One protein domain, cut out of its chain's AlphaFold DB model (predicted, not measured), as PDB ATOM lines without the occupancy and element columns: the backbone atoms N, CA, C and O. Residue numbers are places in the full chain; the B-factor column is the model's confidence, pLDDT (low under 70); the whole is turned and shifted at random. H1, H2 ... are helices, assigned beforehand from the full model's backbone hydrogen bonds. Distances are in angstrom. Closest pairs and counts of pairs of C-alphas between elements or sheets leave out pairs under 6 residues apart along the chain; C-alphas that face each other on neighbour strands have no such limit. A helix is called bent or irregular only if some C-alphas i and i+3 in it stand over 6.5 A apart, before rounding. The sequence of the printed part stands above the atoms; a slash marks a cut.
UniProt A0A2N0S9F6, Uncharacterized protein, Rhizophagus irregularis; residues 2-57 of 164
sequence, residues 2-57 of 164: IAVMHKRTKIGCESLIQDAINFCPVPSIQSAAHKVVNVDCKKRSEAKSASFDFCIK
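This is residues 2 to 57 of the 164 residues of an uncharacterized protein of Rhizophagus irregularis (UniProt A0A2N0S9F6). One long helix, H3, makes the longest axis, and a shorter helix, H2, folds back beside its first part as an uneven helical hairpin. A small helix, H1, meets the other end of H2 at a corner, and the far part of H3, from residue 42, sticks out with nothing beside it. The printed part has 56 residues with three named helices, H1, H2 and H3 in chain order, and no named strand; its class is all helix. It is loose, with a radius of gyration of the C-alphas of 14.5 A, and flat, spanning 48 by 27 by 12 A.

Find C-alpha 27 at (0.909, -6.643, -16.963); from there H3, residues 27 to 55, runs 41.8 A to C-alpha 55 at (16.754, -41.559, -0.306). Look before it for H2, residues 13 to 22, 14.3 A long. H1, residues 2 to 9, begins at C-alpha 2 at (17.751, -23.986, -21.076) and is 11.5 A long; it is neither bent nor irregular, but only just: C-alphas 6 and 9 are 6.1 A apart.

Start at H3, which touches H2 with residues 30 to 34 alone; the closest C-alphas, those of Ile 21 and Gln 30, are 5.6 A apart. The two run opposite ways at a shallow tilt of 23 degrees and form a helical hairpin. At Cys 13, H2 only just touches H1, with 3 pairs of C-alphas within 8 A; the closest, those of His 6 and Cys 13, are 6.1 A apart. Their lines are about perpendicular, at 76 degrees. H1 and H3 are apart. In H2 and H3 every O i to N i+4 pair is within hydrogen-bond range; in H1, 2 of 4 are.

Look to Pro 25 and Lys 57 for the two C-alphas farthest apart, 47.6 A. Residues 42 to 57, of which 42 to 55 belong to H3, stand free. The printed part has no cut, and both links are tight. Mean pLDDT of the printed part is 72.0; it is under 70 at residues 2 to 13, 47 to 48 and 50 to 56.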
ATOM      1  N   ILE A   2      17.720 -24.363 -22.509       32.75
ATOM      2  CA  ILE A   2      17.751 -23.986 -21.076       32.75
ATOM      3  C   ILE A   2      18.762 -24.814 -20.251       32.75
ATOM      4  O   ILE A   2      19.542 -24.255 -19.483       32.75
ATOM      5  N   ALA A   3      18.842 -26.129 -20.481       35.53
ATOM      6  CA  ALA A   3      19.811 -27.008 -19.810       35.53
ATOM      7  C   ALA A   3      21.285 -26.721 -20.178       35.53
ATOM      8  O   ALA A   3      22.192 -27.024 -19.405       35.53
ATOM      9  N   VAL A   4      21.535 -26.126 -21.350       33.69
ATOM     10  CA  VAL A   4      22.887 -25.796 -21.838       33.69
ATOM     11  C   VAL A   4      23.389 -24.491 -21.213       33.69
ATOM     12  O   VAL A   4      24.567 -24.392 -20.877       33.69
ATOM     13  N   MET A   5      22.496 -23.521 -20.980       28.56
ATOM     14  CA  MET A   5      22.837 -22.254 -20.318       28.56
ATOM     15  C   MET A   5      23.191 -22.436 -18.840       28.56
ATOM     16  O   MET A   5      24.242 -21.960 -18.412       28.56
ATOM     17  N   HIS A   6      22.403 -23.222 -18.098       34.81
ATOM     18  CA  HIS A   6      22.676 -23.565 -16.693       34.81
ATOM     19  C   HIS A   6      24.073 -24.191 -16.491       34.81
ATOM     20  O   HIS A   6      24.700 -24.057 -15.443       34.81
ATOM     21  N   LYS A   7      24.588 -24.877 -17.520       39.72
ATOM     22  CA  LYS A   7      25.883 -25.566 -17.492       39.72
ATOM     23  C   LYS A   7      27.082 -24.639 -17.753       39.72
ATOM     24  O   LYS A   7      28.184 -24.989 -17.345       39.72
ATOM     25  N   ARG A   8      26.890 -23.484 -18.414       37.00
ATOM     26  CA  ARG A   8      27.969 -22.567 -18.845       37.00
ATOM     27  C   ARG A   8      28.222 -21.386 -17.903       37.00
ATOM     28  O   ARG A   8      29.366 -20.973 -17.787       37.00
ATOM     29  N   THR A   9      27.203 -20.843 -17.235       40.66
ATOM     30  CA  THR A   9      27.338 -19.573 -16.487       40.66
ATOM     31  C   THR A   9      27.350 -19.727 -14.967       40.66
ATOM     32  O   THR A   9      27.649 -18.762 -14.274       40.66
ATOM     33  N   LYS A  10      27.003 -20.909 -14.426       46.81
ATOM     34  CA  LYS A  10      26.644 -21.109 -13.001       46.81
ATOM     35  C   LYS A  10      25.525 -20.176 -12.496       46.81
ATOM     36  O   LYS A  10      25.237 -20.172 -11.304       46.81
ATOM     37  N   ILE A  11      24.876 -19.423 -13.382       47.34
ATOM     38  CA  ILE A  11      23.692 -18.634 -13.064       47.34
ATOM     39  C   ILE A  11      22.512 -19.581 -13.245       47.34
ATOM     40  O   ILE A  11      22.273 -20.084 -14.347       47.34
ATOM     41  N   GLY A  12      21.819 -19.870 -12.146       57.41
ATOM     42  CA  GLY A  12      20.556 -20.584 -12.197       57.41
ATOM     43  C   GLY A  12      19.610 -19.836 -13.130       57.41
ATOM     44  O   GLY A  12      19.439 -18.624 -13.003       57.41
ATOM     45  N   CYS A  13      19.027 -20.527 -14.115       64.81
ATOM     46  CA  CYS A  13      18.126 -19.897 -15.082       64.81
ATOM     47  C   CYS A  13      16.941 -19.198 -14.389       64.81
ATOM     48  O   CYS A  13      16.279 -18.382 -15.020       64.81
ATOM     49  N   GLU A  14      16.687 -19.498 -13.108       72.25
ATOM     50  CA  GLU A  14      15.654 -18.863 -12.300       72.25
ATOM     51  C   GLU A  14      15.823 -17.340 -12.218       72.25
ATOM     52  O   GLU A  14      14.833 -16.634 -12.380       72.25
ATOM     53  N   SER A  15      17.045 -16.816 -12.033       75.50
ATOM     54  CA  SER A  15      17.247 -15.361 -11.927       75.50
ATOM     55  C   SER A  15      16.993 -14.660 -13.261       75.50
ATOM     56  O   SER A  15      16.311 -13.646 -13.304       75.50
ATOM     57  N   LEU A  16      17.439 -15.261 -14.369       79.31
ATOM     58  CA  LEU A  16      17.212 -14.740 -15.721       79.31
ATOM     59  C   LEU A  16      15.729 -14.770 -16.116       79.31
ATOM     60  O   LEU A  16      15.240 -13.846 -16.760       79.31
ATOM     61  N   ILE A  17      15.008 -15.827 -15.729       80.75
ATOM     62  CA  ILE A  17      13.558 -15.927 -15.934       80.75
ATOM     63  C   ILE A  17      12.845 -14.868 -15.089       80.75
ATOM     64  O   ILE A  17      11.944 -14.200 -15.592       80.75
ATOM     65  N   GLN A  18      13.258 -14.678 -13.836       82.44
ATOM     66  CA  GLN A  18      12.641 -13.699 -12.948       82.44
ATOM     67  C   GLN A  18      12.869 -12.263 -13.433       82.44
ATOM     68  O   GLN A  18      11.924 -11.476 -13.456       82.44
ATOM     69  N   ASP A  19      14.077 -11.948 -13.900       86.06
ATOM     70  CA  ASP A  19      14.404 -10.655 -14.498       86.06
ATOM     71  C   ASP A  19      13.577 -10.412 -15.767       86.06
ATOM     72  O   ASP A  19      12.945  -9.366 -15.901       86.06
ATOM     73  N   ALA A  20      13.481 -11.398 -16.664       85.25
ATOM     74  CA  ALA A  20      12.669 -11.284 -17.878       85.25
ATOM     75  C   ALA A  20      11.175 -11.048 -17.581       85.25
ATOM     76  O   ALA A  20      10.511 -10.305 -18.303       85.25
ATOM     77  N   ILE A  21      10.648 -11.648 -16.509       88.75
ATOM     78  CA  ILE A  21       9.273 -11.409 -16.052       88.75
ATOM     79  C   ILE A  21       9.125  -9.985 -15.511       88.75
ATOM     80  O   ILE A  21       8.160  -9.305 -15.852       88.75
ATOM     81  N   ASN A  22      10.087  -9.517 -14.712       88.38
ATOM     82  CA  ASN A  22      10.069  -8.177 -14.124       88.38
ATOM     83  C   ASN A  22      10.170  -7.066 -15.185       88.38
ATOM     84  O   ASN A  22       9.584  -6.002 -15.007       88.38
ATOM     85  N   PHE A  23      10.875  -7.317 -16.294       91.38
ATOM     86  CA  PHE A  23      10.990  -6.392 -17.427       91.38
ATOM     87  C   PHE A  23       9.855  -6.519 -18.458       91.38
ATOM     88  O   PHE A  23       9.877  -5.825 -19.475       91.38
ATOM     89  N   CYS A  24       8.861  -7.386 -18.239       90.50
ATOM     90  CA  CYS A  24       7.755  -7.547 -19.177       90.50
ATOM     91  C   CYS A  24       6.834  -6.309 -19.147       90.50
ATOM     92  O   CYS A  24       6.220  -6.035 -18.119       90.50
ATOM     93  N   PRO A  25       6.661  -5.579 -20.268       90.69
ATOM     94  CA  PRO A  25       5.877  -4.342 -20.285       90.69
ATOM     95  C   PRO A  25       4.360  -4.581 -20.279       90.69
ATOM     96  O   PRO A  25       3.588  -3.629 -20.207       90.69
ATOM     97  N   VAL A  26       3.915  -5.840 -20.389       94.69
ATOM     98  CA  VAL A  26       2.499  -6.213 -20.475       94.69
ATOM     99  C   VAL A  26       2.055  -6.859 -19.152       94.69
ATOM    100  O   VAL A  26       2.391  -8.022 -18.904       94.69
ATOM    101  N   PRO A  27       1.249  -6.172 -18.314       90.75
ATOM    102  CA  PRO A  27       0.909  -6.643 -16.963       90.75
ATOM    103  C   PRO A  27       0.191  -7.999 -16.920       90.75
ATOM    104  O   PRO A  27       0.400  -8.803 -16.010       90.75
ATOM    105  N   SER A  28      -0.652  -8.288 -17.916       89.19
ATOM    106  CA  SER A  28      -1.363  -9.567 -18.019       89.19
ATOM    107  C   SER A  28      -0.413 -10.738 -18.293       89.19
ATOM    108  O   SER A  28      -0.573 -11.809 -17.704       89.19
ATOM    109  N   ILE A  29       0.609 -10.522 -19.127       89.12
ATOM    110  CA  ILE A  29       1.650 -11.513 -19.433       89.12
ATOM    111  C   ILE A  29       2.549 -11.716 -18.213       89.12
ATOM    112  O   ILE A  29       2.814 -12.859 -17.842       89.12
ATOM    113  N   GLN A  30       2.945 -10.634 -17.539       89.94
ATOM    114  CA  GLN A  30       3.725 -10.695 -16.302       89.94
ATOM    115  C   GLN A  30       3.006 -11.530 -15.229       89.94
ATOM    116  O   GLN A  30       3.581 -12.464 -14.668       89.94
ATOM    117  N   SER A  31       1.718 -11.257 -14.987       88.56
ATOM    118  CA  SER A  31       0.904 -12.006 -14.019       88.56
ATOM    119  C   SER A  31       0.786 -13.494 -14.376       88.56
ATOM    120  O   SER A  31       0.924 -14.357 -13.505       88.56
ATOM    121  N   ALA A  32       0.568 -13.817 -15.654       89.44
ATOM    122  CA  ALA A  32       0.517 -15.201 -16.120       89.44
ATOM    123  C   ALA A  32       1.865 -15.918 -15.936       89.44
ATOM    124  O   ALA A  32       1.899 -17.046 -15.442       89.44
ATOM    125  N   ALA A  33       2.976 -15.253 -16.258       89.00
ATOM    126  CA  ALA A  33       4.316 -15.811 -16.117       89.00
ATOM    127  C   ALA A  33       4.676 -16.092 -14.649       89.00
ATOM    128  O   ALA A  33       5.167 -17.179 -14.342       89.00
ATOM    129  N   HIS A  34       4.343 -15.186 -13.721       89.19
ATOM    130  CA  HIS A  34       4.521 -15.432 -12.284       89.19
ATOM    131  C   HIS A  34       3.752 -16.668 -11.798       89.19
ATOM    132  O   HIS A  34       4.279 -17.445 -11.002       89.19
ATOM    133  N   LYS A  35       2.524 -16.895 -12.289       90.69
ATOM    134  CA  LYS A  35       1.746 -18.099 -11.942       90.69
ATOM    135  C   LYS A  35       2.431 -19.373 -12.431       90.69
ATOM    136  O   LYS A  35       2.504 -20.339 -11.675       90.69
ATOM    137  N   VAL A  36       2.951 -19.374 -13.659       86.44
ATOM    138  CA  VAL A  36       3.668 -20.527 -14.230       86.44
ATOM    139  C   VAL A  36       4.942 -20.826 -13.441       86.44
ATOM    140  O   VAL A  36       5.144 -21.972 -13.050       86.44
ATOM    141  N   VAL A  37       5.754 -19.807 -13.141       86.75
ATOM    142  CA  VAL A  37       6.971 -19.969 -12.327       86.75
ATOM    143  C   VAL A  37       6.634 -20.509 -10.944       86.75
ATOM    144  O   VAL A  37       7.290 -21.428 -10.474       86.75
ATOM    145  N   ASN A  38       5.580 -20.004 -10.302       87.00
ATOM    146  CA  ASN A  38       5.194 -20.484  -8.978       87.00
ATOM    147  C   ASN A  38       4.761 -21.963  -8.998       87.00
ATOM    148  O   ASN A  38       5.121 -22.732  -8.106       87.00
ATOM    149  N   VAL A  39       4.030 -22.386 -10.037       85.69
ATOM    150  CA  VAL A  39       3.662 -23.797 -10.239       85.69
ATOM    151  C   VAL A  39       4.899 -24.663 -10.487       85.69
ATOM    152  O   VAL A  39       4.996 -25.748  -9.914       85.69
ATOM    153  N   ASP A  40       5.847 -24.201 -11.304       80.56
ATOM    154  CA  ASP A  40       7.097 -24.919 -11.575       80.56
ATOM    155  C   ASP A  40       7.964 -25.052 -10.313       80.56
ATOM    156  O   ASP A  40       8.367 -26.156  -9.947       80.56
ATOM    157  N   CYS A  41       8.154 -23.956  -9.572       81.19
ATOM    158  CA  CYS A  41       8.852 -23.941  -8.287       81.19
ATOM    159  C   CYS A  41       8.229 -24.925  -7.292       81.19
ATOM    160  O   CYS A  41       8.953 -25.695  -6.655       81.19
ATOM    161  N   LYS A  42       6.893 -24.947  -7.193       85.06
ATOM    162  CA  LYS A  42       6.165 -25.890  -6.339       85.06
ATOM    163  C   LYS A  42       6.427 -27.338  -6.759       85.06
ATOM    164  O   LYS A  42       6.881 -28.122  -5.929       85.06
ATOM    165  N   LYS A  43       6.236 -27.676  -8.039       80.12
ATOM    166  CA  LYS A  43       6.495 -29.029  -8.566       80.12
ATOM    167  C   LYS A  43       7.937 -29.470  -8.336       80.12
ATOM    168  O   LYS A  43       8.192 -30.615  -7.975       80.12
ATOM    169  N   ARG A  44       8.896 -28.562  -8.514       75.00
ATOM    170  CA  ARG A  44      10.315 -28.842  -8.282       75.00
ATOM    171  C   ARG A  44      10.623 -29.069  -6.807       75.00
ATOM    172  O   ARG A  44      11.441 -29.928  -6.493       75.00
ATOM    173  N   SER A  45       9.989 -28.316  -5.909       70.44
ATOM    174  CA  SER A  45      10.100 -28.532  -4.465       70.44
ATOM    175  C   SER A  45       9.506 -29.881  -4.058       70.44
ATOM    176  O   SER A  45      10.143 -30.625  -3.318       70.44
ATOM    177  N   GLU A  46       8.329 -30.228  -4.579       74.94
ATOM    178  CA  GLU A  46       7.675 -31.523  -4.349       74.94
ATOM    179  C   GLU A  46       8.538 -32.681  -4.865       74.94
ATOM    180  O   GLU A  46       8.760 -33.647  -4.143       74.94
ATOM    181  N   ALA A  47       9.112 -32.558  -6.065       66.19
ATOM    182  CA  ALA A  47      10.019 -33.560  -6.621       66.19
ATOM    183  C   ALA A  47      11.310 -33.712  -5.797       66.19
ATOM    184  O   ALA A  47      11.762 -34.830  -5.565       66.19
ATOM    185  N   LYS A  48      11.897 -32.604  -5.316       67.38
ATOM    186  CA  LYS A  48      13.055 -32.646  -4.406       67.38
ATOM    187  C   LYS A  48      12.710 -33.333  -3.086       67.38
ATOM    188  O   LYS A  48      13.495 -34.156  -2.633       67.38
ATOM    189  N   SER A  49      11.550 -33.024  -2.504       70.31
ATOM    190  CA  SER A  49      11.063 -33.682  -1.287       70.31
ATOM    191  C   SER A  49      10.855 -35.174  -1.519       70.31
ATOM    192  O   SER A  49      11.375 -35.975  -0.761       70.31
ATOM    193  N   ALA A  50      10.190 -35.562  -2.609       66.31
ATOM    194  CA  ALA A  50       9.957 -36.963  -2.946       66.31
ATOM    195  C   ALA A  50      11.267 -37.730  -3.202       66.31
ATOM    196  O   ALA A  50      11.410 -38.872  -2.774       66.31
ATOM    197  N   SER A  51      12.246 -37.103  -3.862       62.97
ATOM    198  CA  SER A  51      13.583 -37.678  -4.037       62.97
ATOM    199  C   SER A  51      14.318 -37.823  -2.706       62.97
ATOM    200  O   SER A  51      15.016 -38.813  -2.514       62.97
ATOM    201  N   PHE A  52      14.182 -36.855  -1.800       65.00
ATOM    202  CA  PHE A  52      14.764 -36.931  -0.464       65.00
ATOM    203  C   PHE A  52      14.106 -38.046   0.356       65.00
ATOM    204  O   PHE A  52      14.815 -38.897   0.884       65.00
ATOM    205  N   ASP A  53      12.774 -38.110   0.365       68.50
ATOM    206  CA  ASP A  53      11.976 -39.156   1.015       68.50
ATOM    207  C   ASP A  53      12.307 -40.553   0.477       68.50
ATOM    208  O   ASP A  53      12.377 -41.527   1.229       68.50
ATOM    209  N   PHE A  54      12.568 -40.651  -0.829       65.69
ATOM    210  CA  PHE A  54      13.081 -41.865  -1.446       65.69
ATOM    211  C   PHE A  54      14.459 -42.221  -0.878       65.69
ATOM    212  O   PHE A  54      14.641 -43.334  -0.399       65.69
ATOM    213  N   CYS A  55      15.420 -41.295  -0.854       55.94
ATOM    214  CA  CYS A  55      16.754 -41.559  -0.306       55.94
ATOM    215  C   CYS A  55      16.751 -41.882   1.201       55.94
ATOM    216  O   CYS A  55      17.570 -42.664   1.644       55.94
ATOM    217  N   ILE A  56      15.846 -41.361   2.025       63.34
ATOM    218  CA  ILE A  56      15.887 -41.599   3.488       63.34
ATOM    219  C   ILE A  56      15.178 -42.880   3.945       63.34
ATOM    220  O   ILE A  56      15.026 -43.125   5.148       63.34
ATOM    221  N   LYS A  57      14.691 -43.704   3.017       76.69
ATOM    222  CA  LYS A  57      13.892 -44.878   3.357       76.69
ATOM    223  C   LYS A  57      14.766 -45.934   4.049       76.69
ATOM    224  O   LYS A  57      15.536 -46.651   3.423       76.69
TER     225      LYS A  57